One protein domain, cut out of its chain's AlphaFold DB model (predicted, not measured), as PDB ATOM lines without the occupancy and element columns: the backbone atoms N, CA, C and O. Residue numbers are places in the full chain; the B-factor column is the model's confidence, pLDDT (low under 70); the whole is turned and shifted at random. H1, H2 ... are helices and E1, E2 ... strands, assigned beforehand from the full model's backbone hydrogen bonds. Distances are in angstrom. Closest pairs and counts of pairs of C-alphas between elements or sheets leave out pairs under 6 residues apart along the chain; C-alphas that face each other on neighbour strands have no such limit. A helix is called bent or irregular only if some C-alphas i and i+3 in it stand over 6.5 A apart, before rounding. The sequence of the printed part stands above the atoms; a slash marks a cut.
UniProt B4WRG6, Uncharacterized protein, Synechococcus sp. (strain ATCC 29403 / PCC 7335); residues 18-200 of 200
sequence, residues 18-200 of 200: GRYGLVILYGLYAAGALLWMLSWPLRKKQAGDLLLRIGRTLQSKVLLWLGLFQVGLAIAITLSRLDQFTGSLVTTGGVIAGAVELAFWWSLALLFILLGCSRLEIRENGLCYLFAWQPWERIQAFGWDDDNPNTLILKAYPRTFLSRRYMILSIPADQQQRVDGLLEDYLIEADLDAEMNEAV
ATOM      1  N   GLY A  18      52.507  48.027 -22.996       78.38
ATOM      2  CA  GLY A  18      53.202  48.366 -24.239       78.38
ATOM      3  C   GLY A  18      52.637  47.658 -25.479       78.38
ATOM      4  O   GLY A  18      51.687  46.874 -25.417       78.38
ATOM      5  N   ARG A  19      53.237  47.920 -26.649       76.19
ATOM      6  CA  ARG A  19      52.767  47.380 -27.943       76.19
ATOM      7  C   ARG A  19      52.683  45.849 -27.953       76.19
ATOM      8  O   ARG A  19      51.740  45.296 -28.507       76.19
ATOM      9  N   TYR A  20      53.653  45.166 -27.348       82.12
ATOM     10  CA  TYR A  20      53.723  43.704 -27.382       82.12
ATOM     11  C   TYR A  20      52.666  43.031 -26.520       82.12
ATOM     12  O   TYR A  20      52.103  42.024 -26.941       82.12
ATOM     13  N   GLY A  21      52.350  43.563 -25.343       84.50
ATOM     14  CA  GLY A  21      51.353  42.891 -24.526       84.50
ATOM     15  C   GLY A  21      49.911  43.175 -24.962       84.50
ATOM     16  O   GLY A  21      49.056  42.323 -24.733       84.50
ATOM     17  N   LEU A  22      49.642  44.260 -25.704       85.12
ATOM     18  CA  LEU A  22      48.381  44.392 -26.453       85.12
ATOM     19  C   LEU A  22      48.227  43.276 -27.494       85.12
ATOM     20  O   LEU A  22      47.173  42.650 -27.571       85.12
ATOM     21  N   VAL A  23      49.293  42.982 -28.249       87.81
ATOM     22  CA  VAL A  23      49.301  41.873 -29.216       87.81
ATOM     23  C   VAL A  23      49.051  40.541 -28.507       87.81
ATOM     24  O   VAL A  23      48.205  39.769 -28.946       87.81
ATOM     25  N   ILE A  24      49.717  40.280 -27.378       88.88
ATOM     26  CA  ILE A  24      49.486  39.055 -26.597       88.88
ATOM     27  C   ILE A  24      48.029  38.971 -26.131       88.88
ATOM     28  O   ILE A  24      47.407  37.921 -26.283       88.88
ATOM     29  N   LEU A  25      47.456  40.062 -25.616       89.75
ATOM     30  CA  LEU A  25      46.063  40.080 -25.169       89.75
ATOM     31  C   LEU A  25      45.088  39.783 -26.315       89.75
ATOM     32  O   LEU A  25      44.175  38.976 -26.147       89.75
ATOM     33  N   TYR A  26      45.289  40.399 -27.482       91.50
ATOM     34  CA  TYR A  26      44.490  40.136 -28.679       91.50
ATOM     35  C   TYR A  26      44.604  38.683 -29.133       91.50
ATOM     36  O   TYR A  26      43.585  38.055 -29.420       91.50
ATOM     37  N   GLY A  27      45.817  38.127 -29.126       91.56
ATOM     38  CA  GLY A  27      46.054  36.725 -29.462       91.56
ATOM     39  C   GLY A  27      45.353  35.769 -28.498       91.56
ATOM     40  O   GLY A  27      44.644  34.865 -28.938       91.56
ATOM     41  N   LEU A  28      45.485  36.001 -27.187       93.81
ATOM     42  CA  LEU A  28      44.820  35.203 -26.154       93.81
ATOM     43  C   LEU A  28      43.297  35.283 -26.267       93.81
ATOM     44  O   LEU A  28      42.624  34.256 -26.180       93.81
ATOM     45  N   TYR A  29      42.750  36.480 -26.496       93.00
ATOM     46  CA  TYR A  29      41.316  36.655 -26.695       93.00
ATOM     47  C   TYR A  29      40.827  35.901 -27.932       93.00
ATOM     48  O   TYR A  29      39.873  35.132 -27.833       93.00
ATOM     49  N   ALA A  30      41.486  36.085 -29.079       93.31
ATOM     50  CA  ALA A  30      41.092  35.444 -30.329       93.31
ATOM     51  C   ALA A  30      41.125  33.915 -30.202       93.31
ATOM     52  O   ALA A  30      40.157  33.242 -30.558       93.31
ATOM     53  N   ALA A  31      42.197  33.369 -29.619       95.19
ATOM     54  CA  ALA A  31      42.321  31.940 -29.357       95.19
ATOM     55  C   ALA A  31      41.222  31.435 -28.408       95.19
ATOM     56  O   ALA A  31      40.558  30.443 -28.707       95.19
ATOM     57  N   GLY A  32      40.980  32.137 -27.297       94.62
ATOM     58  CA  GLY A  32      39.934  31.785 -26.337       94.62
ATOM     59  C   GLY A  32      38.530  31.819 -26.946       94.62
ATOM     60  O   GLY A  32      37.758  30.878 -26.767       94.62
ATOM     61  N   ALA A  33      38.212  32.858 -27.721       92.06
ATOM     62  CA  ALA A  33      36.941  32.981 -28.425       92.06
ATOM     63  C   ALA A  33      36.755  31.846 -29.443       92.06
ATOM     64  O   ALA A  33      35.695  31.223 -29.478       92.06
ATOM     65  N   LEU A  34      37.785  31.524 -30.231       93.69
ATOM     66  CA  LEU A  34      37.749  30.419 -31.194       93.69
ATOM     67  C   LEU A  34      37.549  29.066 -30.508       93.69
ATOM     68  O   LEU A  34      36.653  28.320 -30.896       93.69
ATOM     69  N   LEU A  35      38.312  28.768 -29.454       95.19
ATOM     70  CA  LEU A  35      38.150  27.536 -28.672       95.19
ATOM     71  C   LEU A  35      36.752  27.449 -28.037       95.19
ATOM     72  O   LEU A  35      36.120  26.390 -28.035       95.19
ATOM     73  N   TRP A  36      36.218  28.567 -27.546       92.75
ATOM     74  CA  TRP A  36      34.856  28.635 -27.019       92.75
ATOM     75  C   TRP A  36      33.803  28.347 -28.098       92.75
ATOM     76  O   TRP A  36      32.878  27.565 -27.876       92.75
ATOM     77  N   MET A  37      33.942  28.935 -29.286       93.00
ATOM     78  CA  MET A  37      33.042  28.678 -30.414       93.00
ATOM     79  C   MET A  37      33.135  27.219 -30.887       93.00
ATOM     80  O   MET A  37      32.105  26.573 -31.075       93.00
ATOM     81  N   LEU A  38      34.344  26.662 -30.992       93.75
ATOM     82  CA  LEU A  38      34.582  25.274 -31.411       93.75
ATOM     83  C   LEU A  38      34.095  24.237 -30.393       93.75
ATOM     84  O   LEU A  38      33.653  23.157 -30.776       93.75
ATOM     85  N   SER A  39      34.118  24.560 -29.099       93.75
ATOM     86  CA  SER A  39      33.577  23.695 -28.039       93.75
ATOM     87  C   SER A  39      32.048  23.737 -27.936       93.75
ATOM     88  O   SER A  39      31.449  22.959 -27.194       93.75
ATOM     89  N   TRP A  40      31.372  24.625 -28.670       92.06
ATOM     90  CA  TRP A  40      29.914  24.722 -28.655       92.06
ATOM     91  C   TRP A  40      29.158  23.437 -29.017       92.06
ATOM     92  O   TRP A  40      28.281  23.063 -28.242       92.06
ATOM     93  N   PRO A  41      29.454  22.724 -30.123       91.62
ATOM     94  CA  PRO A  41      28.762  21.478 -30.451       91.62
ATOM     95  C   PRO A  41      28.860  20.435 -29.334       91.62
ATOM     96  O   PRO A  41      27.889  19.729 -29.085       91.62
ATOM     97  N   LEU A  42      29.995  20.364 -28.632       91.44
ATOM     98  CA  LEU A  42      30.172  19.452 -27.498       91.44
ATOM     99  C   LEU A  42      29.255  19.837 -26.333       91.44
ATOM    100  O   LEU A  42      28.524  18.997 -25.820       91.44
ATOM    101  N   ARG A  43      29.217  21.123 -25.977       88.88
ATOM    102  CA  ARG A  43      28.334  21.637 -24.916       88.88
ATOM    103  C   ARG A  43      26.858  21.507 -25.268       88.88
ATOM    104  O   ARG A  43      26.034  21.230 -24.406       88.88
ATOM    105  N   LYS A  44      26.521  21.657 -26.547       90.31
ATOM    106  CA  LYS A  44      25.162  21.460 -27.049       90.31
ATOM    107  C   LYS A  44      24.724  19.996 -26.962       90.31
ATOM    108  O   LYS A  44      23.555  19.759 -26.691       90.31
ATOM    109  N   LYS A  45      25.639  19.036 -27.152       90.38
ATOM    110  CA  LYS A  45      25.367  17.603 -26.934       90.38
ATOM    111  C   LYS A  45      25.133  17.277 -25.457       90.38
ATOM    112  O   LYS A  45      24.252  16.491 -25.156       90.38
ATOM    113  N   GLN A  46      25.881  17.905 -24.546       89.62
ATOM    114  CA  GLN A  46      25.699  17.715 -23.097       89.62
ATOM    115  C   GLN A  46      24.323  18.182 -22.599       89.62
ATOM    116  O   GLN A  46      23.810  17.650 -21.621       89.62
ATOM    117  N   ALA A  47      23.703  19.141 -23.290       89.69
ATOM    118  CA  ALA A  47      22.385  19.650 -22.928       89.69
ATOM    119  C   ALA A  47      21.225  18.659 -23.191       89.69
ATOM    120  O   ALA A  47      20.102  18.981 -22.824       89.69
ATOM    121  N   GLY A  48      21.473  17.491 -23.797       93.06
ATOM    122  CA  GLY A  48      20.444  16.477 -24.072       93.06
ATOM    123  C   GLY A  48      19.622  16.772 -25.327       93.06
ATOM    124  O   GLY A  48      19.981  17.661 -26.118       93.06
ATOM    125  N   ASP A  49      18.534  16.031 -25.530       94.88
ATOM    126  CA  ASP A  49      17.686  16.172 -26.713       94.88
ATOM    127  C   ASP A  49      16.841  17.453 -26.690       94.88
ATOM    128  O   ASP A  49      16.673  18.134 -25.677       94.88
ATOM    129  N   LEU A  50      16.400  17.877 -27.877       95.25
ATOM    130  CA  LEU A  50      15.658  19.124 -28.054       95.25
ATOM    131  C   LEU A  50      14.174  18.901 -27.760       95.25
ATOM    132  O   LEU A  50      13.499  18.243 -28.546       95.25
ATOM    133  N   LEU A  51      13.667  19.554 -26.717       94.06
ATOM    134  CA  LEU A  51      12.254  19.498 -26.335       94.06
ATOM    135  C   LEU A  51      11.446  20.593 -27.029       94.06
ATOM    136  O   LEU A  51      10.433  20.333 -27.675       94.06
ATOM    137  N   LEU A  52      11.925  21.839 -26.943       94.06
ATOM    138  CA  LEU A  52      11.225  22.988 -27.507       94.06
ATOM    139  C   LEU A  52      12.193  23.987 -28.137       94.06
ATOM    140  O   LEU A  52      13.232  24.349 -27.582       94.06
ATOM    141  N   ARG A  53      11.821  24.484 -29.319       94.25
ATOM    142  CA  ARG A  53      12.547  25.542 -30.023       94.25
ATOM    143  C   ARG A  53      11.712  26.817 -30.040       94.25
ATOM    144  O   ARG A  53      10.819  26.951 -30.870       94.25
ATOM    145  N   ILE A  54      12.089  27.774 -29.197       89.88
ATOM    146  CA  ILE A  54      11.377  29.050 -29.045       89.88
ATOM    147  C   ILE A  54      11.728  30.023 -30.180       89.88
ATOM    148  O   ILE A  54      10.880  30.748 -30.692       89.88
ATOM    149  N   GLY A  55      12.980  29.997 -30.649       88.50
ATOM    150  CA  GLY A  55      13.429  30.805 -31.787       88.50
ATOM    151  C   GLY A  55      14.383  31.933 -31.401       88.50
ATOM    152  O   GLY A  55      15.167  31.806 -30.463       88.50
ATOM    153  N   ARG A  56      14.412  33.008 -32.201       87.56
ATOM    154  CA  ARG A  56      15.331  34.144 -32.004       87.56
ATOM    155  C   ARG A  56      14.688  35.197 -31.110       87.56
ATOM    156  O   ARG A  56      13.673  35.777 -31.485       87.56
ATOM    157  N   THR A  57      15.338  35.506 -29.998       88.69
ATOM    158  CA  THR A  57      14.919  36.593 -29.107       88.69
ATOM    159  C   THR A  57      15.355  37.958 -29.662       88.69
ATOM    160  O   THR A  57      16.173  38.052 -30.589       88.69
ATOM    161  N   LEU A  58      14.850  39.041 -29.064       87.38
ATOM    162  CA  LEU A  58      15.273  40.407 -29.386       87.38
ATOM    163  C   LEU A  58      16.777  40.620 -29.149       87.38
ATOM    164  O   LEU A  58      17.446  41.221 -29.988       87.38
ATOM    165  N   GLN A  59      17.329  40.055 -28.073       89.38
ATOM    166  CA  GLN A  59      18.764  40.122 -27.772       89.38
ATOM    167  C   GLN A  59      19.604  39.496 -28.895       89.38
ATOM    168  O   GLN A  59      20.577  40.101 -29.342       89.38
ATOM    169  N   SER A  60      19.194  38.335 -29.419       91.19
ATOM    170  CA  SER A  60      19.875  37.705 -30.557       91.19
ATOM    171  C   SER A  60      19.829  38.597 -31.808       91.19
ATOM    172  O   SER A  60      20.831  38.741 -32.503       91.19
ATOM    173  N   LYS A  61      18.702  39.268 -32.084       92.81
ATOM    174  CA  LYS A  61      18.603  40.205 -33.220       92.81
ATOM    175  C   LYS A  61      19.558  41.393 -33.070       92.81
ATOM    176  O   LYS A  61      20.237  41.741 -34.032       92.81
ATOM    177  N   VAL A  62      19.635  41.990 -31.879       93.81
ATOM    178  CA  VAL A  62      20.550  43.112 -31.601       93.81
ATOM    179  C   VAL A  62      22.009  42.679 -31.758       93.81
ATOM    180  O   VAL A  62      22.781  43.366 -32.420       93.81
ATOM    181  N   LEU A  63      22.379  41.513 -31.220       94.06
ATOM    182  CA  LEU A  63      23.735  40.972 -31.360       94.06
ATOM    183  C   LEU A  63      24.093  40.663 -32.816       94.06
ATOM    184  O   LEU A  63      25.237  40.866 -33.209       94.06
ATOM    185  N   LEU A  64      23.126  40.227 -33.629       95.12
ATOM    186  CA  LEU A  64      23.344  40.007 -35.057       95.12
ATOM    187  C   LEU A  64      23.669  41.320 -35.778       95.12
ATOM    188  O   LEU A  64      24.635  41.371 -36.532       95.12
ATOM    189  N   TRP A  65      22.898  42.381 -35.521       96.69
ATOM    190  CA  TRP A  65      23.168  43.709 -36.079       96.69
ATOM    191  C   TRP A  65      24.523  44.255 -35.636       96.69
ATOM    192  O   TRP A  65      25.284  44.748 -36.468       96.69
ATOM    193  N   LEU A  66      24.855  44.103 -34.352       95.81
ATOM    194  CA  LEU A  66      26.165  44.474 -33.826       95.81
ATOM    195  C   LEU A  66      27.286  43.682 -34.515       95.81
ATOM    196  O   LEU A  66      28.300  44.260 -34.889       95.81
ATOM    197  N   GLY A  67      27.085  42.383 -34.749       95.06
ATOM    198  CA  GLY A  67      28.030  41.536 -35.476       95.06
ATOM    199  C   GLY A  67      28.225  41.961 -36.930       95.06
ATOM    200  O   GLY A  67      29.358  42.017 -37.397       95.06
ATOM    201  N   LEU A  68      27.153  42.326 -37.637       97.19
ATOM    202  CA  LEU A  68      27.241  42.847 -39.007       97.19
ATOM    203  C   LEU A  68      27.996  44.180 -39.065       97.19
ATOM    204  O   LEU A  68      28.859  44.361 -39.923       97.19
ATOM    205  N   PHE A  69      27.719  45.088 -38.127       97.44
ATOM    206  CA  PHE A  69      28.484  46.326 -37.988       97.44
ATOM    207  C   PHE A  69      29.970  46.035 -37.725       97.44
ATOM    208  O   PHE A  69      30.849  46.606 -38.373       97.44
ATOM    209  N   GLN A  70      30.250  45.078 -36.838       96.00
ATOM    210  CA  GLN A  70      31.603  44.650 -36.501       96.00
ATOM    211  C   GLN A  70      32.354  44.053 -37.699       96.00
ATOM    212  O   GLN A  70      33.555  44.276 -37.828       96.00
ATOM    213  N   VAL A  71      31.673  43.332 -38.600       97.69
ATOM    214  CA  VAL A  71      32.268  42.864 -39.865       97.69
ATOM    215  C   VAL A  71      32.709  44.043 -40.728       97.69
ATOM    216  O   VAL A  71      33.828  44.033 -41.234       97.69
ATOM    217  N   GLY A  72      31.875  45.078 -40.861       97.44
ATOM    218  CA  GLY A  72      32.248  46.299 -41.583       97.44
ATOM    219  C   GLY A  72      33.509  46.948 -41.004       97.44
ATOM    220  O   GLY A  72      34.428  47.297 -41.745       97.44
ATOM    221  N   LEU A  73      33.598  47.024 -39.673       95.94
ATOM    222  CA  LEU A  73      34.781  47.531 -38.978       95.94
ATOM    223  C   LEU A  73      36.016  46.642 -39.203       95.94
ATOM    224  O   LEU A  73      37.092  47.157 -39.496       95.94
ATOM    225  N   ALA A  74      35.869  45.317 -39.128       95.56
ATOM    226  CA  ALA A  74      36.957  44.374 -39.386       95.56
ATOM    227  C   ALA A  74      37.493  44.502 -40.823       95.56
ATOM    228  O   ALA A  74      38.709  44.483 -41.024       95.56
ATOM    229  N   ILE A  75      36.616  44.700 -41.813       96.94
ATOM    230  CA  ILE A  75      37.006  44.967 -43.206       96.94
ATOM    231  C   ILE A  75      37.794  46.277 -43.297       96.94
ATOM    232  O   ILE A  75      38.890  46.283 -43.853       96.94
ATOM    233  N   ALA A  76      37.289  47.369 -42.713       96.00
ATOM    234  CA  ALA A  76      37.973  48.663 -42.731       96.00
ATOM    235  C   ALA A  76      39.376  48.587 -42.099       96.00
ATOM    236  O   ALA A  76      40.343  49.096 -42.665       96.00
ATOM    237  N   ILE A  77      39.508  47.886 -40.968       93.62
ATOM    238  CA  ILE A  77      40.801  47.663 -40.307       93.62
ATOM    239  C   ILE A  77      41.721  46.821 -41.195       93.62
ATOM    240  O   ILE A  77      42.879  47.193 -41.381       93.62
ATOM    241  N   THR A  78      41.206  45.747 -41.800       94.50
ATOM    242  CA  THR A  78      41.966  44.901 -42.737       94.50
ATOM    243  C   THR A  78      42.544  45.726 -43.886       94.50
ATOM    244  O   THR A  78      43.734  45.623 -44.175       94.50
ATOM    245  N   LEU A  79      41.735  46.605 -44.482       94.00
ATOM    246  CA  LEU A  79      42.173  47.497 -45.556       94.00
ATOM    247  C   LEU A  79      43.210  48.520 -45.070       94.00
ATOM    248  O   LEU A  79      44.220  48.723 -45.733       94.00
ATOM    249  N   SER A  80      43.018  49.112 -43.887       90.62
ATOM    250  CA  SER A  80      43.970  50.085 -43.324       90.62
ATOM    251  C   SER A  80      45.343  49.489 -42.990       90.62
ATOM    252  O   SER A  80      46.327  50.216 -42.873       90.62
ATOM    253  N   ARG A  81      45.420  48.165 -42.804       87.75
ATOM    254  CA  ARG A  81      46.654  47.452 -42.448       87.75
ATOM    255  C   ARG A  81      47.307  46.740 -43.618       87.75
ATOM    256  O   ARG A  81      48.339  46.108 -43.422       87.75
ATOM    257  N   LEU A  82      46.763  46.875 -44.822       87.31
ATOM    258  CA  LEU A  82      47.255  46.185 -46.011       87.31
ATOM    259  C   LEU A  82      48.725  46.538 -46.311       87.31
ATOM    260  O   LEU A  82      49.532  45.648 -46.577       87.31
ATOM    261  N   ASP A  83      49.118  47.795 -46.082       80.00
ATOM    262  CA  ASP A  83      50.504  48.266 -46.223       80.00
ATOM    263  C   ASP A  83      51.503  47.560 -45.287       80.00
ATOM    264  O   ASP A  83      52.690  47.476 -45.602       80.00
ATOM    265  N   GLN A  84      51.046  47.007 -44.155       79.12
ATOM    266  CA  GLN A  84      51.893  46.230 -43.239       79.12
ATOM    267  C   GLN A  84      52.197  44.821 -43.767       79.12
ATOM    268  O   GLN A  84      53.124  44.181 -43.270       79.12
ATOM    269  N   PHE A  85      51.438  44.347 -44.761       81.50
ATOM    270  CA  PHE A  85      51.596  43.028 -45.376       81.50
ATOM    271  C   PHE A  85      52.214  43.091 -46.773       81.50
ATOM    272  O   PHE A  85      52.936  42.171 -47.147       81.50
ATOM    273  N   THR A  86      51.947  44.151 -47.539       83.38
ATOM    274  CA  THR A  86      52.366  44.245 -48.951       83.38
ATOM    275  C   THR A  86      53.221  45.469 -49.275       83.38
ATOM    276  O   THR A  86      53.690  45.591 -50.403       83.38
ATOM    277  N   GLY A  87      53.395  46.399 -48.332       77.62
ATOM    278  CA  GLY A  87      54.072  47.677 -48.560       77.62
ATOM    279  C   GLY A  87      55.572  47.676 -48.248       77.62
ATOM    280  O   GLY A  87      56.172  46.675 -47.867       77.62
ATOM    281  N   SER A  88      56.190  48.854 -48.349       69.38
ATOM    282  CA  SER A  88      57.607  49.078 -48.012       69.38
ATOM    283  C   SER A  88      57.912  49.019 -46.505       69.38
ATOM    284  O   SER A  88      59.075  49.027 -46.112       69.38
ATOM    285  N   LEU A  89      56.877  48.951 -45.661       67.19
ATOM    286  CA  LEU A  89      56.952  48.921 -44.193       67.19
ATOM    287  C   LEU A  89      56.849  47.498 -43.610       67.19
ATOM    288  O   LEU A  89      56.650  47.331 -42.401       67.19
ATOM    289  N   VAL A  90      56.968  46.466 -44.452       82.50
ATOM    290  CA  VAL A  90      56.903  45.065 -44.026       82.50
ATOM    291  C   VAL A  90      58.082  44.752 -43.106       82.50
ATOM    292  O   VAL A  90      59.246  44.740 -43.496       82.50
ATOM    293  N   THR A  91      57.757  44.469 -41.850       85.06
ATOM    294  CA  THR A  91      58.688  43.953 -40.844       85.06
ATOM    295  C   THR A  91      58.080  42.698 -40.243       85.06
ATOM    296  O   THR A  91      56.864  42.638 -40.059       85.06
ATOM    297  N   THR A  92      58.890  41.702 -39.877       83.19
ATOM    298  CA  THR A  92      58.379  40.448 -39.289       83.19
ATOM    299  C   THR A  92      57.498  40.712 -38.063       83.19
ATOM    300  O   THR A  92      56.421  40.137 -37.928       83.19
ATOM    301  N   GLY A  93      57.904  41.651 -37.199       83.25
ATOM    302  CA  GLY A  93      57.107  42.065 -36.040       83.25
ATOM    303  C   GLY A  93      55.817  42.806 -36.412       83.25
ATOM    304  O   GLY A  93      54.794  42.610 -35.757       83.25
ATOM    305  N   GLY A  94      55.839  43.624 -37.470       84.94
ATOM    306  CA  GLY A  94      54.654  44.301 -38.000       84.94
ATOM    307  C   GLY A  94      53.628  43.323 -38.568       84.94
ATOM    308  O   GLY A  94      52.452  43.434 -38.236       84.94
ATOM    309  N   VAL A  95      54.082  42.324 -39.329       88.88
ATOM    310  CA  VAL A  95      53.229  41.273 -39.907       88.88
ATOM    311  C   VAL A  95      52.562  40.444 -38.810       88.88
ATOM    312  O   VAL A  95      51.353  40.243 -38.855       88.88
ATOM    313  N   ILE A  96      53.317  40.005 -37.796       88.56
ATOM    314  CA  ILE A  96      52.761  39.227 -36.675       88.56
ATOM    315  C   ILE A  96      51.734  40.061 -35.900       88.56
ATOM    316  O   ILE A  96      50.622  39.596 -35.657       88.56
ATOM    317  N   ALA A  97      52.081  41.300 -35.535       88.62
ATOM    318  CA  ALA A  97      51.173  42.179 -34.803       88.62
ATOM    319  C   ALA A  97      49.892  42.466 -35.602       88.62
ATOM    320  O   ALA A  97      48.798  42.384 -35.046       88.62
ATOM    321  N   GLY A  98      50.026  42.740 -36.903       89.81
ATOM    322  CA  GLY A  98      48.897  42.931 -37.807       89.81
ATOM    323  C   GLY A  98      48.024  41.683 -37.892       89.81
ATOM    324  O   GLY A  98      46.816  41.776 -37.718       89.81
ATOM    325  N   ALA A  99      48.613  40.500 -38.083       91.69
ATOM    326  CA  ALA A  99      47.864  39.247 -38.183       91.69
ATOM    327  C   ALA A  99      47.063  38.944 -36.908       91.69
ATOM    328  O   ALA A  99      45.903  38.541 -36.987       91.69
ATOM    329  N   VAL A 100      47.656  39.179 -35.734       92.94
ATOM    330  CA  VAL A 100      46.985  38.982 -34.443       92.94
ATOM    331  C   VAL A 100      45.850  39.988 -34.237       92.94
ATOM    332  O   VAL A 100      44.769  39.610 -33.787       92.94
ATOM    333  N   GLU A 101      46.061  41.252 -34.604       91.88
ATOM    334  CA  GLU A 101      45.020  42.281 -34.561       91.88
ATOM    335  C   GLU A 101      43.846  41.918 -35.486       91.88
ATOM    336  O   GLU A 101      42.690  41.956 -35.063       91.88
ATOM    337  N   LEU A 102      44.124  41.474 -36.716       94.19
ATOM    338  CA  LEU A 102      43.088  41.005 -37.639       94.19
ATOM    339  C   LEU A 102      42.341  39.788 -37.087       94.19
ATOM    340  O   LEU A 102      41.110  39.770 -37.108       94.19
ATOM    341  N   ALA A 103      43.060  38.798 -36.551       94.94
ATOM    342  CA  ALA A 103      42.453  37.619 -35.940       94.94
ATOM    343  C   ALA A 103      41.508  38.002 -34.791       94.94
ATOM    344  O   ALA A 103      40.405  37.461 -34.695       94.94
ATOM    345  N   PHE A 104      41.892  38.977 -33.963       94.94
ATOM    346  CA  PHE A 104      41.040  39.519 -32.909       94.94
ATOM    347  C   PHE A 104      39.738  40.108 -33.468       94.94
ATOM    348  O   PHE A 104      38.659  39.639 -33.097       94.94
ATOM    349  N   TRP A 105      39.811  41.066 -34.397       95.12
ATOM    350  CA  TRP A 105      38.616  41.733 -34.932       95.12
ATOM    351  C   TRP A 105      37.672  40.766 -35.651       95.12
ATOM    352  O   TRP A 105      36.455  40.829 -35.452       95.12
ATOM    353  N   TRP A 106      38.220  39.824 -36.421       97.12
ATOM    354  CA  TRP A 106      37.429  38.795 -37.096       97.12
ATOM    355  C   TRP A 106      36.813  37.790 -36.123       97.12
ATOM    356  O   TRP A 106      35.636  37.457 -36.265       97.12
ATOM    357  N   SER A 107      37.553  37.339 -35.105       95.75
ATOM    358  CA  SER A 107      37.009  36.435 -34.082       95.75
ATOM    359  C   SER A 107      35.849  37.077 -33.315       95.75
ATOM    360  O   SER A 107      34.834  36.426 -33.078       95.75
ATOM    361  N   LEU A 108      35.958  38.373 -33.005       94.94
ATOM    362  CA  LEU A 108      34.918  39.145 -32.335       94.94
ATOM    363  C   LEU A 108      33.673  39.311 -33.219       94.94
ATOM    364  O   LEU A 108      32.551  39.112 -32.752       94.94
ATOM    365  N   ALA A 109      33.859  39.620 -34.506       96.25
ATOM    366  CA  ALA A 109      32.762  39.720 -35.469       96.25
ATOM    367  C   ALA A 109      32.020  38.381 -35.631       96.25
ATOM    368  O   ALA A 109      30.792  38.331 -35.536       96.25
ATOM    369  N   LEU A 110      32.767  37.284 -35.802       95.94
ATOM    370  CA  LEU A 110      32.210  35.934 -35.889       95.94
ATOM    371  C   LEU A 110      31.454  35.552 -34.618       95.94
ATOM    372  O   LEU A 110      30.345  35.027 -34.709       95.94
ATOM    373  N   LEU A 111      32.008  35.861 -33.443       94.62
ATOM    374  CA  LEU A 111      31.359  35.602 -32.163       94.62
ATOM    375  C   LEU A 111      29.990  36.290 -32.087       94.62
ATOM    376  O   LEU A 111      29.000  35.635 -31.766       94.62
ATOM    377  N   PHE A 112      29.904  37.580 -32.425       94.69
ATOM    378  CA  PHE A 112      28.629  38.304 -32.412       94.69
ATOM    379  C   PHE A 112      27.628  37.777 -33.439       94.69
ATOM    380  O   PHE A 112      26.451  37.627 -33.109       94.69
ATOM    381  N   ILE A 113      28.073  37.441 -34.651       95.56
ATOM    382  CA  ILE A 113      27.200  36.845 -35.671       95.56
ATOM    383  C   ILE A 113      26.646  35.505 -35.193       95.56
ATOM    384  O   ILE A 113      25.446  35.248 -35.322       95.56
ATOM    385  N   LEU A 114      27.498  34.655 -34.624       94.62
ATOM    386  CA  LEU A 114      27.094  33.351 -34.121       94.62
ATOM    387  C   LEU A 114      26.128  33.491 -32.940       94.62
ATOM    388  O   LEU A 114      25.060  32.873 -32.953       94.62
ATOM    389  N   LEU A 115      26.441  34.350 -31.966       93.19
ATOM    390  CA  LEU A 115      25.540  34.685 -30.860       93.19
ATOM    391  C   LEU A 115      24.198  35.214 -31.378       93.19
ATOM    392  O   LEU A 115      23.145  34.745 -30.945       93.19
ATOM    393  N   GLY A 116      24.212  36.120 -32.353       93.06
ATOM    394  CA  GLY A 116      22.998  36.674 -32.942       93.06
ATOM    395  C   GLY A 116      22.192  35.674 -33.776       93.06
ATOM    396  O   GLY A 116      20.967  35.767 -33.884       93.06
ATOM    397  N   CYS A 117      22.852  34.654 -34.321       93.69
ATOM    398  CA  CYS A 117      22.194  33.532 -34.977       93.69
ATOM    399  C   CYS A 117      21.628  32.500 -33.994       93.69
ATOM    400  O   CYS A 117      20.776  31.705 -34.406       93.69
ATOM    401  N   SER A 118      22.067  32.512 -32.733       92.50
ATOM    402  CA  SER A 118      21.619  31.552 -31.729       92.50
ATOM    403  C   SER A 118      20.122  31.692 -31.444       92.50
ATOM    404  O   SER A 118      19.541  32.784 -31.452       92.50
ATOM    405  N   ARG A 119      19.493  30.540 -31.224       93.50
ATOM    406  CA  ARG A 119      18.082  30.418 -30.870       93.50
ATOM    407  C   ARG A 119      17.995  29.936 -29.433       93.50
ATOM    408  O   ARG A 119      18.869  29.189 -28.998       93.50
ATOM    409  N   LEU A 120      16.958  30.368 -28.732       93.44
ATOM    410  CA  LEU A 120      16.602  29.799 -27.444       93.44
ATOM    411  C   LEU A 120      16.035  28.397 -27.687       93.44
ATOM    412  O   LEU A 120      15.077  28.219 -28.449       93.44
ATOM    413  N   GLU A 121      16.690  27.413 -27.087       95.19
ATOM    414  CA  GLU A 121      16.333  26.001 -27.141       95.19
ATOM    415  C   GLU A 121      16.174  25.488 -25.705       95.19
ATOM    416  O   GLU A 121      17.079  25.662 -24.886       95.19
ATOM    417  N   ILE A 122      15.037  24.854 -25.424       94.25
ATOM    418  CA  ILE A 122      14.806  24.077 -24.205       94.25
ATOM    419  C   ILE A 122      15.182  22.630 -24.509       94.25
ATOM    420  O   ILE A 122      14.749  22.074 -25.525       94.25
ATOM    421  N   ARG A 123      16.022  22.049 -23.659       95.31
ATOM    422  CA  ARG A 123      16.528  20.686 -23.792       95.31
ATOM    423  C   ARG A 123      16.368  19.934 -22.477       95.31
ATOM    424  O   ARG A 123      16.149  20.557 -21.444       95.31
ATOM    425  N   GLU A 124      16.508  18.618 -22.533       93.69
ATOM    426  CA  GLU A 124      16.329  17.723 -21.381       93.69
ATOM    427  C   GLU A 124      17.176  18.118 -20.172       93.69
ATOM    428  O   GLU A 124      16.660  18.165 -19.067       93.69
ATOM    429  N   ASN A 125      18.442  18.496 -20.374       92.94
ATOM    430  CA  ASN A 125      19.354  18.824 -19.272       92.94
ATOM    431  C   ASN A 125      19.503  20.336 -19.049       92.94
ATOM    432  O   ASN A 125      20.473  20.779 -18.425       92.94
ATOM    433  N   GLY A 126      18.645  21.169 -19.641       93.06
ATOM    434  CA  GLY A 126      18.649  22.605 -19.378       93.06
ATOM    435  C   GLY A 126      18.309  23.501 -20.560       93.06
ATOM    436  O   GLY A 126      17.902  23.090 -21.648       93.06
ATOM    437  N   LEU A 127      18.572  24.787 -20.353       93.00
ATOM    438  CA  LEU A 127      18.376  25.833 -21.342       93.00
ATOM    439  C   LEU A 127      19.658  26.092 -22.127       93.00
ATOM    440  O   LEU A 127      20.758  26.207 -21.579       93.00
ATOM    441  N   CYS A 128      19.503  26.238 -23.436       92.75
ATOM    442  CA  CYS A 128      20.587  26.489 -24.367       92.75
ATOM    443  C   CYS A 128      20.326  27.813 -25.094       92.75
ATOM    444  O   CYS A 128      19.398  27.932 -25.898       92.75
ATOM    445  N   TYR A 129      21.127  28.836 -24.781       90.00
ATOM    446  CA  TYR A 129      20.951  30.185 -25.320       90.00
ATOM    447  C   TYR A 129      22.275  30.954 -25.381       90.00
ATOM    448  O   TYR A 129      23.072  30.881 -24.454       90.00
ATOM    449  N   LEU A 130      22.526  31.703 -26.467       87.81
ATOM    450  CA  LEU A 130      23.720  32.555 -26.630       87.81
ATOM    451  C   LEU A 130      25.055  31.850 -26.331       87.81
ATOM    452  O   LEU A 130      25.914  32.390 -25.639       87.81
ATOM    453  N   PHE A 131      25.250  30.635 -26.851       83.00
ATOM    454  CA  PHE A 131      26.464  29.845 -26.592       83.00
ATOM    455  C   PHE A 131      26.712  29.539 -25.100       83.00
ATOM    456  O   PHE A 131      27.823  29.174 -24.702       83.00
ATOM    457  N   ALA A 132      25.673  29.656 -24.274       86.94
ATOM    458  CA  ALA A 132      25.661  29.256 -22.884       86.94
ATOM    459  C   ALA A 132      24.654  28.120 -22.684       86.94
ATOM    460  O   ALA A 132      23.535  28.145 -23.200       86.94
ATOM    461  N   TRP A 133      25.083  27.121 -21.919       90.38
ATOM    462  CA  TRP A 133      24.216  26.086 -21.380       90.38
ATOM    463  C   TRP A 133      24.013  26.342 -19.886       90.38
ATOM    464  O   TRP A 133      24.986  26.530 -19.131       90.38
ATOM    465  N   GLN A 134      22.742  26.380 -19.501       91.56
ATOM    466  CA  GLN A 134      22.268  26.594 -18.149       91.56
ATOM    467  C   GLN A 134      21.493  25.341 -17.706       91.56
ATOM    468  O   GLN A 134      20.375  25.155 -18.179       91.56
ATOM    469  N   PRO A 135      22.079  24.483 -16.849       92.00
ATOM    470  CA  PRO A 135      21.405  23.279 -16.366       92.00
ATOM    471  C   PRO A 135      20.211  23.618 -15.472       92.00
ATOM    472  O   PRO A 135      20.220  24.677 -14.829       92.00
ATOM    473  N   TRP A 136      19.229  22.713 -15.429       92.38
ATOM    474  CA  TRP A 136      18.011  22.853 -14.621       92.38
ATOM    475  C   TRP A 136      18.309  23.011 -13.135       92.38
ATOM    476  O   TRP A 136      17.868  23.990 -12.551       92.38
ATOM    477  N   GLU A 137      19.205  22.183 -12.595       90.25
ATOM    478  CA  GLU A 137      19.711  22.218 -11.209       90.25
ATOM    479  C   GLU A 137      20.163  23.610 -10.732       90.25
ATOM    480  O   GLU A 137      20.257  23.903  -9.542       90.25
ATOM    481  N   ARG A 138      20.528  24.501 -11.662       89.94
ATOM    482  CA  ARG A 138      21.005  25.848 -11.326       89.94
ATOM    483  C   ARG A 138      19.913  26.904 -11.356       89.94
ATOM    484  O   ARG A 138      20.219  28.048 -11.012       89.94
ATOM    485  N   ILE A 139      18.714  26.591 -11.819       91.56
ATOM    486  CA  ILE A 139      17.578  27.507 -11.866       91.56
ATOM    487  C   ILE A 139      16.829  27.353 -10.542       91.56
ATOM    488  O   ILE A 139      16.348  26.285 -10.222       91.56
ATOM    489  N   GLN A 140      16.787  28.424  -9.753       89.81
ATOM    490  CA  GLN A 140      16.142  28.443  -8.432       89.81
ATOM    491  C   GLN A 140      14.648  28.709  -8.515       89.81
ATOM    492  O   GLN A 140      13.884  28.313  -7.650       89.81
ATOM    493  N   ALA A 141      14.274  29.565  -9.457       90.19
ATOM    494  CA  ALA A 141      12.923  30.061  -9.583       90.19
ATOM    495  C   ALA A 141      12.740  30.628 -10.981       90.19
ATOM    496  O   ALA A 141      13.683  31.154 -11.593       90.19
ATOM    497  N   PHE A 142      11.502  30.585 -11.438       93.31
ATOM    498  CA  PHE A 142      11.053  31.253 -12.639       93.31
ATOM    499  C   PHE A 142       9.811  32.080 -12.324       93.31
ATOM    500  O   PHE A 142       9.115  31.836 -11.340       93.31
ATOM    501  N   GLY A 143       9.568  33.094 -13.139       93.00
ATOM    502  CA  GLY A 143       8.367  33.906 -13.066       93.00
ATOM    503  C   GLY A 143       8.196  34.694 -14.350       93.00
ATOM    504  O   GLY A 143       9.172  34.976 -15.052       93.00
ATOM    505  N   TRP A 144       6.957  35.040 -14.660       94.25
ATOM    506  CA  TRP A 144       6.641  35.932 -15.766       94.25
ATOM    507  C   TRP A 144       6.646  37.377 -15.282       94.25
ATOM    508  O   TRP A 144       6.356  37.654 -14.121       94.25
ATOM    509  N   ASP A 145       7.035  38.287 -16.165       92.94
ATOM    510  CA  ASP A 145       6.928  39.719 -15.916       92.94
ATOM    511  C   ASP A 145       5.456  40.152 -16.031       92.94
ATOM    512  O   ASP A 145       4.839  39.962 -17.084       92.94
ATOM    513  N   ASP A 146       4.902  40.731 -14.962       91.81
ATOM    514  CA  ASP A 146       3.504  41.177 -14.901       91.81
ATOM    515  C   ASP A 146       3.212  42.285 -15.928       91.81
ATOM    516  O   ASP A 146       2.123  42.337 -16.506       91.81
ATOM    517  N   ASP A 147       4.201  43.144 -16.204       92.19
ATOM    518  CA  ASP A 147       4.072  44.247 -17.163       92.19
ATOM    519  C   ASP A 147       4.233  43.770 -18.617       92.19
ATOM    520  O   ASP A 147       3.758  44.412 -19.561       92.19
ATOM    521  N   ASN A 148       4.921  42.643 -18.826       90.00
ATOM    522  CA  ASN A 148       5.192  42.096 -20.148       90.00
ATOM    523  C   ASN A 148       5.084  40.563 -20.152       90.00
ATOM    524  O   ASN A 148       6.105  39.878 -20.021       90.00
ATOM    525  N   PRO A 149       3.892  40.004 -20.436       88.19
ATOM    526  CA  PRO A 149       3.626  38.567 -20.304       88.19
ATOM    527  C   PRO A 149       4.450  37.689 -21.260       88.19
ATOM    528  O   PRO A 149       4.487  36.477 -21.111       88.19
ATOM    529  N   ASN A 150       5.151  38.284 -22.231       90.69
ATOM    530  CA  ASN A 150       6.075  37.581 -23.124       90.69
ATOM    531  C   ASN A 150       7.502  37.481 -22.560       90.69
ATOM    532  O   ASN A 150       8.430  37.118 -23.291       90.69
ATOM    533  N   THR A 151       7.724  37.882 -21.310       92.12
ATOM    534  CA  THR A 151       9.052  37.948 -20.702       92.12
ATOM    535  C   THR A 151       9.140  37.002 -19.515       92.12
ATOM    536  O   THR A 151       8.521  37.220 -18.481       92.12
ATOM    537  N   LEU A 152       9.951  35.959 -19.672       92.62
ATOM    538  CA  LEU A 152      10.279  35.003 -18.626       92.62
ATOM    539  C   LEU A 152      11.534  35.470 -17.887       92.62
ATOM    540  O   LEU A 152      12.590  35.699 -18.492       92.62
ATOM    541  N   ILE A 153      11.432  35.567 -16.569       93.62
ATOM    542  CA  ILE A 153      12.522  35.903 -15.665       93.62
ATOM    543  C   ILE A 153      12.942  34.627 -14.943       93.62
ATOM    544  O   ILE A 153      12.190  34.044 -14.169       93.62
ATOM    545  N   LEU A 154      14.180  34.205 -15.178       92.62
ATOM    546  CA  LEU A 154      14.792  33.064 -14.510       92.62
ATOM    547  C   LEU A 154      15.808  33.549 -13.489       92.62
ATOM    548  O   LEU A 154      16.730  34.304 -13.819       92.62
ATOM    549  N   LYS A 155      15.679  33.075 -12.254       92.38
ATOM    550  CA  LYS A 155      16.671  33.267 -11.202       92.38
ATOM    551  C   LYS A 155      17.558  32.032 -11.140       92.38
ATOM    552  O   LYS A 155      17.067  30.921 -10.987       92.38
ATOM    553  N   ALA A 156      18.868  32.220 -11.234       90.12
ATOM    554  CA  ALA A 156      19.836  31.134 -11.243       90.12
ATOM    555  C   ALA A 156      20.965  31.334 -10.225       90.12
ATOM    556  O   ALA A 156      21.402  32.462  -9.963       90.12
ATOM    557  N   TYR A 157      21.503  30.226  -9.710       88.44
ATOM    558  CA  TYR A 157      22.718  30.231  -8.900       88.44
ATOM    559  C   TYR A 157      23.898  30.755  -9.729       88.44
ATOM    560  O   TYR A 157      24.187  30.208 -10.800       88.44
ATOM    561  N   PRO A 158      24.619  31.795  -9.281       82.81
ATOM    562  CA  PRO A 158      25.754  32.327 -10.028       82.81
ATOM    563  C   PRO A 158      26.901  31.306 -10.074       82.81
ATOM    564  O   PRO A 158      27.277  30.745  -9.054       82.81
ATOM    565  N   ARG A 159      27.495  31.087 -11.258       78.06
ATOM    566  CA  ARG A 159      28.697  30.231 -11.422       78.06
ATOM    567  C   ARG A 159      29.938  30.860 -10.790       78.06
ATOM    568  O   ARG A 159      30.833  30.176 -10.317       78.06
ATOM    569  N   THR A 160      30.002  32.183 -10.855       78.31
ATOM    570  CA  THR A 160      31.101  33.016 -10.373       78.31
ATOM    571  C   THR A 160      30.526  34.331  -9.860       78.31
ATOM    572  O   THR A 160      29.394  34.688 -10.195       78.31
ATOM    573  N   PHE A 161      31.311  35.107  -9.112       72.38
ATOM    574  CA  PHE A 161      30.894  36.426  -8.613       72.38
ATOM    575  C   PHE A 161      30.554  37.445  -9.724       72.38
ATOM    576  O   PHE A 161      29.924  38.464  -9.450       72.38
ATOM    577  N   LEU A 162      30.955  37.176 -10.973       65.50
ATOM    578  CA  LEU A 162      30.647  37.991 -12.158       65.50
ATOM    579  C   LEU A 162      29.422  37.485 -12.936       65.50
ATOM    580  O   LEU A 162      28.959  38.154 -13.858       65.50
ATOM    581  N   SER A 163      28.910  36.300 -12.604       71.25
ATOM    582  CA  SER A 163      27.781  35.696 -13.304       71.25
ATOM    583  C   SER A 163      26.474  36.393 -12.922       71.25
ATOM    584  O   SER A 163      26.239  36.717 -11.755       71.25
ATOM    585  N   ARG A 164      25.610  36.638 -13.912       74.62
ATOM    586  CA  ARG A 164      24.286  37.224 -13.672       74.62
ATOM    587  C   ARG A 164      23.420  36.220 -12.912       74.62
ATOM    588  O   ARG A 164      23.339  35.062 -13.302       74.62
ATOM    589  N   ARG A 165      22.762  36.692 -11.850       84.56
ATOM    590  CA  ARG A 165      21.779  35.909 -11.081       84.56
ATOM    591  C   ARG A 165      20.418  35.826 -11.763       84.56
ATOM    592  O   ARG A 165      19.658  34.919 -11.466       84.56
ATOM    593  N   TYR A 166      20.123  36.770 -12.651       87.94
ATOM    594  CA  TYR A 166      18.849  36.860 -13.349       87.94
ATOM    595  C   TYR A 166      19.075  36.780 -14.853       87.94
ATOM    596  O   TYR A 166      19.980  37.428 -15.394       87.94
ATOM    597  N   MET A 167      18.241  35.990 -15.512       89.06
ATOM    598  CA  MET A 167      18.218  35.816 -16.951       89.06
ATOM    599  C   MET A 167      16.823  36.163 -17.450       89.06
ATOM    600  O   MET A 167      15.838  35.599 -16.995       89.06
ATOM    601  N   ILE A 168      16.763  37.126 -18.362       90.25
ATOM    602  CA  ILE A 168      15.513  37.626 -18.929       90.25
ATOM    603  C   ILE A 168      15.420  37.094 -20.352       90.25
ATOM    604  O   ILE A 168      16.311  37.351 -21.172       90.25
ATOM    605  N   LEU A 169      14.361  36.342 -20.622       91.19
ATOM    606  CA  LEU A 169      14.104  35.671 -21.886       91.19
ATOM    607  C   LEU A 169      12.784  36.170 -22.460       91.19
ATOM    608  O   LEU A 169      11.801  36.295 -21.748       91.19
ATOM    609  N   SER A 170      12.761  36.435 -23.763       90.50
ATOM    610  CA  SER A 170      11.522  36.771 -24.463       90.50
ATOM    611  C   SER A 170      10.980  35.516 -25.138       90.50
ATOM    612  O   SER A 170      11.677  34.920 -25.967       90.50
ATOM    613  N   ILE A 171       9.769  35.122 -24.755       90.62
ATOM    614  CA  ILE A 171       9.068  33.923 -25.206       90.62
ATOM    615  C   ILE A 171       7.743  34.355 -25.852       90.62
ATOM    616  O   ILE A 171       7.037  35.184 -25.285       90.62
ATOM    617  N   PRO A 172       7.401  33.846 -27.046       89.50
ATOM    618  CA  PRO A 172       6.109  34.105 -27.673       89.50
ATOM    619  C   PRO A 172       4.927  33.595 -26.830       89.50
ATOM    620  O   PRO A 172       4.975  32.474 -26.322       89.50
ATOM    621  N   ALA A 173       3.851  34.385 -26.743       89.44
ATOM    622  CA  ALA A 173       2.642  34.050 -25.982       89.44
ATOM    623  C   ALA A 173       2.028  32.684 -26.348       89.44
ATOM    624  O   ALA A 173       1.508  31.987 -25.484       89.44
ATOM    625  N   ASP A 174       2.118  32.260 -27.614       91.56
ATOM    626  CA  ASP A 174       1.593  30.969 -28.083       91.56
ATOM    627  C   ASP A 174       2.330  29.759 -27.486       91.56
ATOM    628  O   ASP A 174       1.810  28.643 -27.499       91.56
ATOM    629  N   GLN A 175       3.534  29.971 -26.952       92.06
ATOM    630  CA  GLN A 175       4.363  28.922 -26.362       92.06
ATOM    631  C   GLN A 175       4.413  28.982 -24.838       92.06
ATOM    632  O   GLN A 175       4.987  28.077 -24.237       92.06
ATOM    633  N   GLN A 176       3.801  29.994 -24.218       91.56
ATOM    634  CA  GLN A 176       3.867  30.236 -22.777       91.56
ATOM    635  C   GLN A 176       3.450  29.001 -21.968       91.56
ATOM    636  O   GLN A 176       4.262  28.458 -21.232       91.56
ATOM    637  N   GLN A 177       2.250  28.469 -22.221       92.75
ATOM    638  CA  GLN A 177       1.730  27.291 -21.509       92.75
ATOM    639  C   GLN A 177       2.623  26.051 -21.649       92.75
ATOM    640  O   GLN A 177       2.738  25.256 -20.723       92.75
ATOM    641  N   ARG A 178       3.264  25.867 -22.812       93.31
ATOM    642  CA  ARG A 178       4.181  24.735 -23.025       93.31
ATOM    643  C   ARG A 178       5.482  24.914 -22.261       93.31
ATOM    644  O   ARG A 178       6.043  23.933 -21.794       93.31
ATOM    645  N   VAL A 179       5.986  26.144 -22.201       92.75
ATOM    646  CA  VAL A 179       7.187  26.458 -21.429       92.75
ATOM    647  C   VAL A 179       6.911  26.288 -19.944       92.75
ATOM    648  O   VAL A 179       7.740  25.686 -19.281       92.75
ATOM    649  N   ASP A 180       5.758  26.740 -19.455       93.19
ATOM    650  CA  ASP A 180       5.372  26.585 -18.051       93.19
ATOM    651  C   ASP A 180       5.307  25.119 -17.643       93.19
ATOM    652  O   ASP A 180       6.000  24.737 -16.708       93.19
ATOM    653  N   GLY A 181       4.603  24.278 -18.411       93.38
ATOM    654  CA  GLY A 181       4.560  22.839 -18.128       93.38
ATOM    655  C   GLY A 181       5.951  22.199 -18.104       93.38
ATOM    656  O   GLY A 181       6.279  21.473 -17.177       93.38
ATOM    657  N   LEU A 182       6.819  22.536 -19.068       92.94
ATOM    658  CA  LEU A 182       8.195  22.025 -19.077       92.94
ATOM    659  C   LEU A 182       9.019  22.531 -17.884       92.94
ATOM    660  O   LEU A 182       9.830  21.789 -17.346       92.94
ATOM    661  N   LEU A 183       8.871  23.794 -17.488       91.25
ATOM    662  CA  LEU A 183       9.612  24.332 -16.349       91.25
ATOM    663  C   LEU A 183       9.143  23.708 -15.037       91.25
ATOM    664  O   LEU A 183       9.989  23.383 -14.213       91.25
ATOM    665  N   GLU A 184       7.837  23.526 -14.853       91.50
ATOM    666  CA  GLU A 184       7.278  22.862 -13.674       91.50
ATOM    667  C   GLU A 184       7.774  21.417 -13.570       91.50
ATOM    668  O   GLU A 184       8.329  21.052 -12.535       91.50
ATOM    669  N   ASP A 185       7.678  20.639 -14.653       90.00
ATOM    670  CA  ASP A 185       8.104  19.236 -14.672       90.00
ATOM    671  C   ASP A 185       9.591  19.085 -14.292       90.00
ATOM    672  O   ASP A 185       9.935  18.327 -13.384       90.00
ATOM    673  N   TYR A 186      10.478  19.855 -14.935       87.31
ATOM    674  CA  TYR A 186      11.927  19.715 -14.743       87.31
ATOM    675  C   TYR A 186      12.462  20.372 -13.467       87.31
ATOM    676  O   TYR A 186      13.513  19.962 -12.971       87.31
ATOM    677  N   LEU A 187      11.802  21.405 -12.935       83.88
ATOM    678  CA  LEU A 187      12.236  22.024 -11.678       83.88
ATOM    679  C   LEU A 187      11.790  21.210 -10.465       83.88
ATOM    680  O   LEU A 187      12.570  21.081  -9.529       83.88
ATOM    681  N   ILE A 188      10.595  20.609 -10.504       81.50
ATOM    682  CA  ILE A 188      10.142  19.697  -9.445       81.50
ATOM    683  C   ILE A 188      11.065  18.475  -9.372       81.50
ATOM    684  O   ILE A 188      11.470  18.079  -8.282       81.50
ATOM    685  N   GLU A 189      11.427  17.896 -10.520       77.88
ATOM    686  CA  GLU A 189      12.359  16.764 -10.577       77.88
ATOM    687  C   GLU A 189      13.748  17.141 -10.029       77.88
ATOM    688  O   GLU A 189      14.298  16.429  -9.191       77.88
ATOM    689  N   ALA A 190      14.278  18.307 -10.415       76.62
ATOM    690  CA  ALA A 190      15.573  18.782  -9.930       76.62
ATOM    691  C   ALA A 190      15.595  19.067  -8.414       76.62
ATOM    692  O   ALA A 190      16.607  18.793  -7.763       76.62
ATOM    693  N   ASP A 191      14.507  19.603  -7.851       76.12
ATOM    694  CA  ASP A 191      14.389  19.844  -6.407       76.12
ATOM    695  C   ASP A 191      14.331  18.517  -5.624       76.12
ATOM    696  O   ASP A 191      15.019  18.369  -4.611       76.12
ATOM    697  N   LEU A 192      13.592  17.515  -6.123       74.19
ATOM    698  CA  LEU A 192      13.516  16.178  -5.513       74.19
ATOM    699  C   LEU A 192      14.876  15.461  -5.503       74.19
ATOM    700  O   LEU A 192      15.267  14.883  -4.485       74.19
ATOM    701  N   ASP A 193      15.617  15.522  -6.610       75.44
ATOM    702  CA  ASP A 193      16.953  14.926  -6.710       75.44
ATOM    703  C   ASP A 193      17.958  15.602  -5.768       75.44
ATOM    704  O   ASP A 193      18.834  14.942  -5.197       75.44
ATOM    705  N   ALA A 194      17.847  16.920  -5.580       76.25
ATOM    706  CA  ALA A 194      18.684  17.650  -4.635       76.25
ATOM    707  C   ALA A 194      18.414  17.205  -3.187       76.25
ATOM    708  O   ALA A 194      19.362  16.889  -2.467       76.25
ATOM    709  N   GLU A 195      17.143  17.096  -2.783       74.56
ATOM    710  CA  GLU A 195      16.762  16.640  -1.439       74.56
ATOM    711  C   GLU A 195      17.204  15.195  -1.158       74.56
ATOM    712  O   GLU A 195      17.714  14.893  -0.076       74.56
ATOM    713  N   MET A 196      17.068  14.291  -2.135       72.56
ATOM    714  CA  MET A 196      17.492  12.895  -1.977       72.56
ATOM    715  C   MET A 196      19.009  12.747  -1.811       72.56
ATOM    716  O   MET A 196      19.456  11.887  -1.053       72.56
ATOM    717  N   ASN A 197      19.802  13.580  -2.489       74.94
ATOM    718  CA  ASN A 197      21.261  13.552  -2.385       74.94
ATOM    719  C   ASN A 197      21.791  14.156  -1.073       74.94
ATOM    720  O   ASN A 197      22.890  13.802  -0.655       74.94
ATOM    721  N   GLU A 198      21.039  15.041  -0.412       73.12
ATOM    722  CA  GLU A 198      21.403  15.578   0.911       73.12
ATOM    723  C   GLU A 198      21.075  14.613   2.067       73.12
ATOM    724  O   GLU A 198      21.610  14.760   3.167       73.12
ATOM    725  N   ALA A 199      20.214  13.619   1.831       60.59
ATOM    726  CA  ALA A 199      19.778  12.652   2.838       60.59
ATOM    727  C   ALA A 199      20.688  11.407   2.981       60.59
ATOM    728  O   ALA A 199      20.418  10.564   3.843       60.59
ATOM    729  N   VAL A 200      21.735  11.278   2.155       54.97
ATOM    730  CA  VAL A 200      22.693  10.148   2.119       54.97
ATOM    731  C   VAL A 200      24.053  10.566   2.670       54.97
ATOM    732  O   VAL A 200      24.609   9.789   3.481       54.97
TER     733      VAL A 200
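Overview. This is residues 18 to 200 of the 200 residues of an uncharacterized protein of Synechococcus sp. (strain ATCC 29403 / PCC 7335) (UniProt B4WRG6). Three long helices make an elongated helical body, with H5 between H1 and H3. At one end of this body is a head of two small antiparallel sheets, E1 to E4 and E5 to E7, and the long helix H6 crosses the far end of the head over both sheets, its last residues sticking out. The printed part has 183 residues, with six named helices and seven named strands in the order H1 H2 E1 H3 H4 H5 E2 E3 E4 E5 E6 E7 H6, and the class is mixed, helices and strands. The sheets run E1 E2 E3 E4 and E5 E6 E7. The whole is loose, with a radius of gyration of the C-alphas of 21.2 A, and it is elongated, spanning 69 by 41 by 28 A.

Arrangement. H1, residues 18 to 38, touches the hub H5, residues 92 to 117; the closest C-alphas are those of Ala 30 and Phe 104, 4.8 A apart. They run the same way at a tilt of 37 degrees, only just steep. H3, residues 58 to 80, touches H5 at a shallow tilt of 21 degrees, opposite ways, closest at the C-alphas of Leu 64 and Gly 116, 4.0 A. H1 and H3 are apart. H4, residues 83 to 86, touches residues 94 to 98 of H5 alone, closest at the C-alphas of Phe 85 and Val 95, 6.0 A. H2, residues 40 to 46, is on the sheet of E1, residues 50 to 55, E2, residues 120 to 123, E3, residues 126 to 129, and E4, residues 132 to 134; its height over the sheet is 9.6 A, and it lies over E3. N 122 and O 52, 2.9 A, are within hydrogen-bond range between E1 and E2, as are N 128 and O 121, 2.9 A, in the hairpin of E2 and E3, and N 127 and O 134, 2.8 A, in that of E3 and E4. E2 E3 E4 form a meander, each strand the antiparallel neighbour of the one before, and so do E5, residues 139 to 144, E6, residues 151 to 156, and E7, residues 166 to 170. In these two hairpins N 143 and O 153 are 3.0 A apart and N 152 and O 169 are 2.8 A apart. H3 only grazes this second sheet, with residues 58 to 59. H6, residues 173 to 198, is on both sheets, at a height of 10.1 A over E1 and E2 and of 9.1 A over E5 and E6; it lies on the opposite face of the first sheet from H2. H6 and the second sheet make two layers, a helix on one face of a sheet. Every O i to N i+4 pair is within hydrogen-bond range in H1, H2, H3 and H5, and 20 of 22 are in H6; H4 is too short for such a pair.

Along the chain. H1 begins at C-alpha 18, at (53.202, 48.366, -24.239), and is 30.5 A long. H2, E1, H3 and H4 follow, H3 being 33.3 A long. H5, 37.1 A long, ends at C-alpha 117, at (22.194, 33.532, -34.977). E2 to E7 come next, E6 being 15.9 A long. H6, 37.6 A long, ends at C-alpha 198, at (21.403, 15.578, 0.911). It has a kink of 25 degrees near residue 180 and is irregular, with C-alphas 174 and 177 7.5 A apart.

Size, cuts and confidence. The two C-alphas farthest apart are those of Ser 88 and Ala 199, 73.1 A. Residues 195 to 200, of which 195 to 198 belong to H6, stand free. The printed part has no cut and no long link; E5 to E6 and E6 to E7 are short links and the others are tight. The mean pLDDT of the printed part is 89.1; residues 88 to 89, 162 and 199 to 200 are under 70.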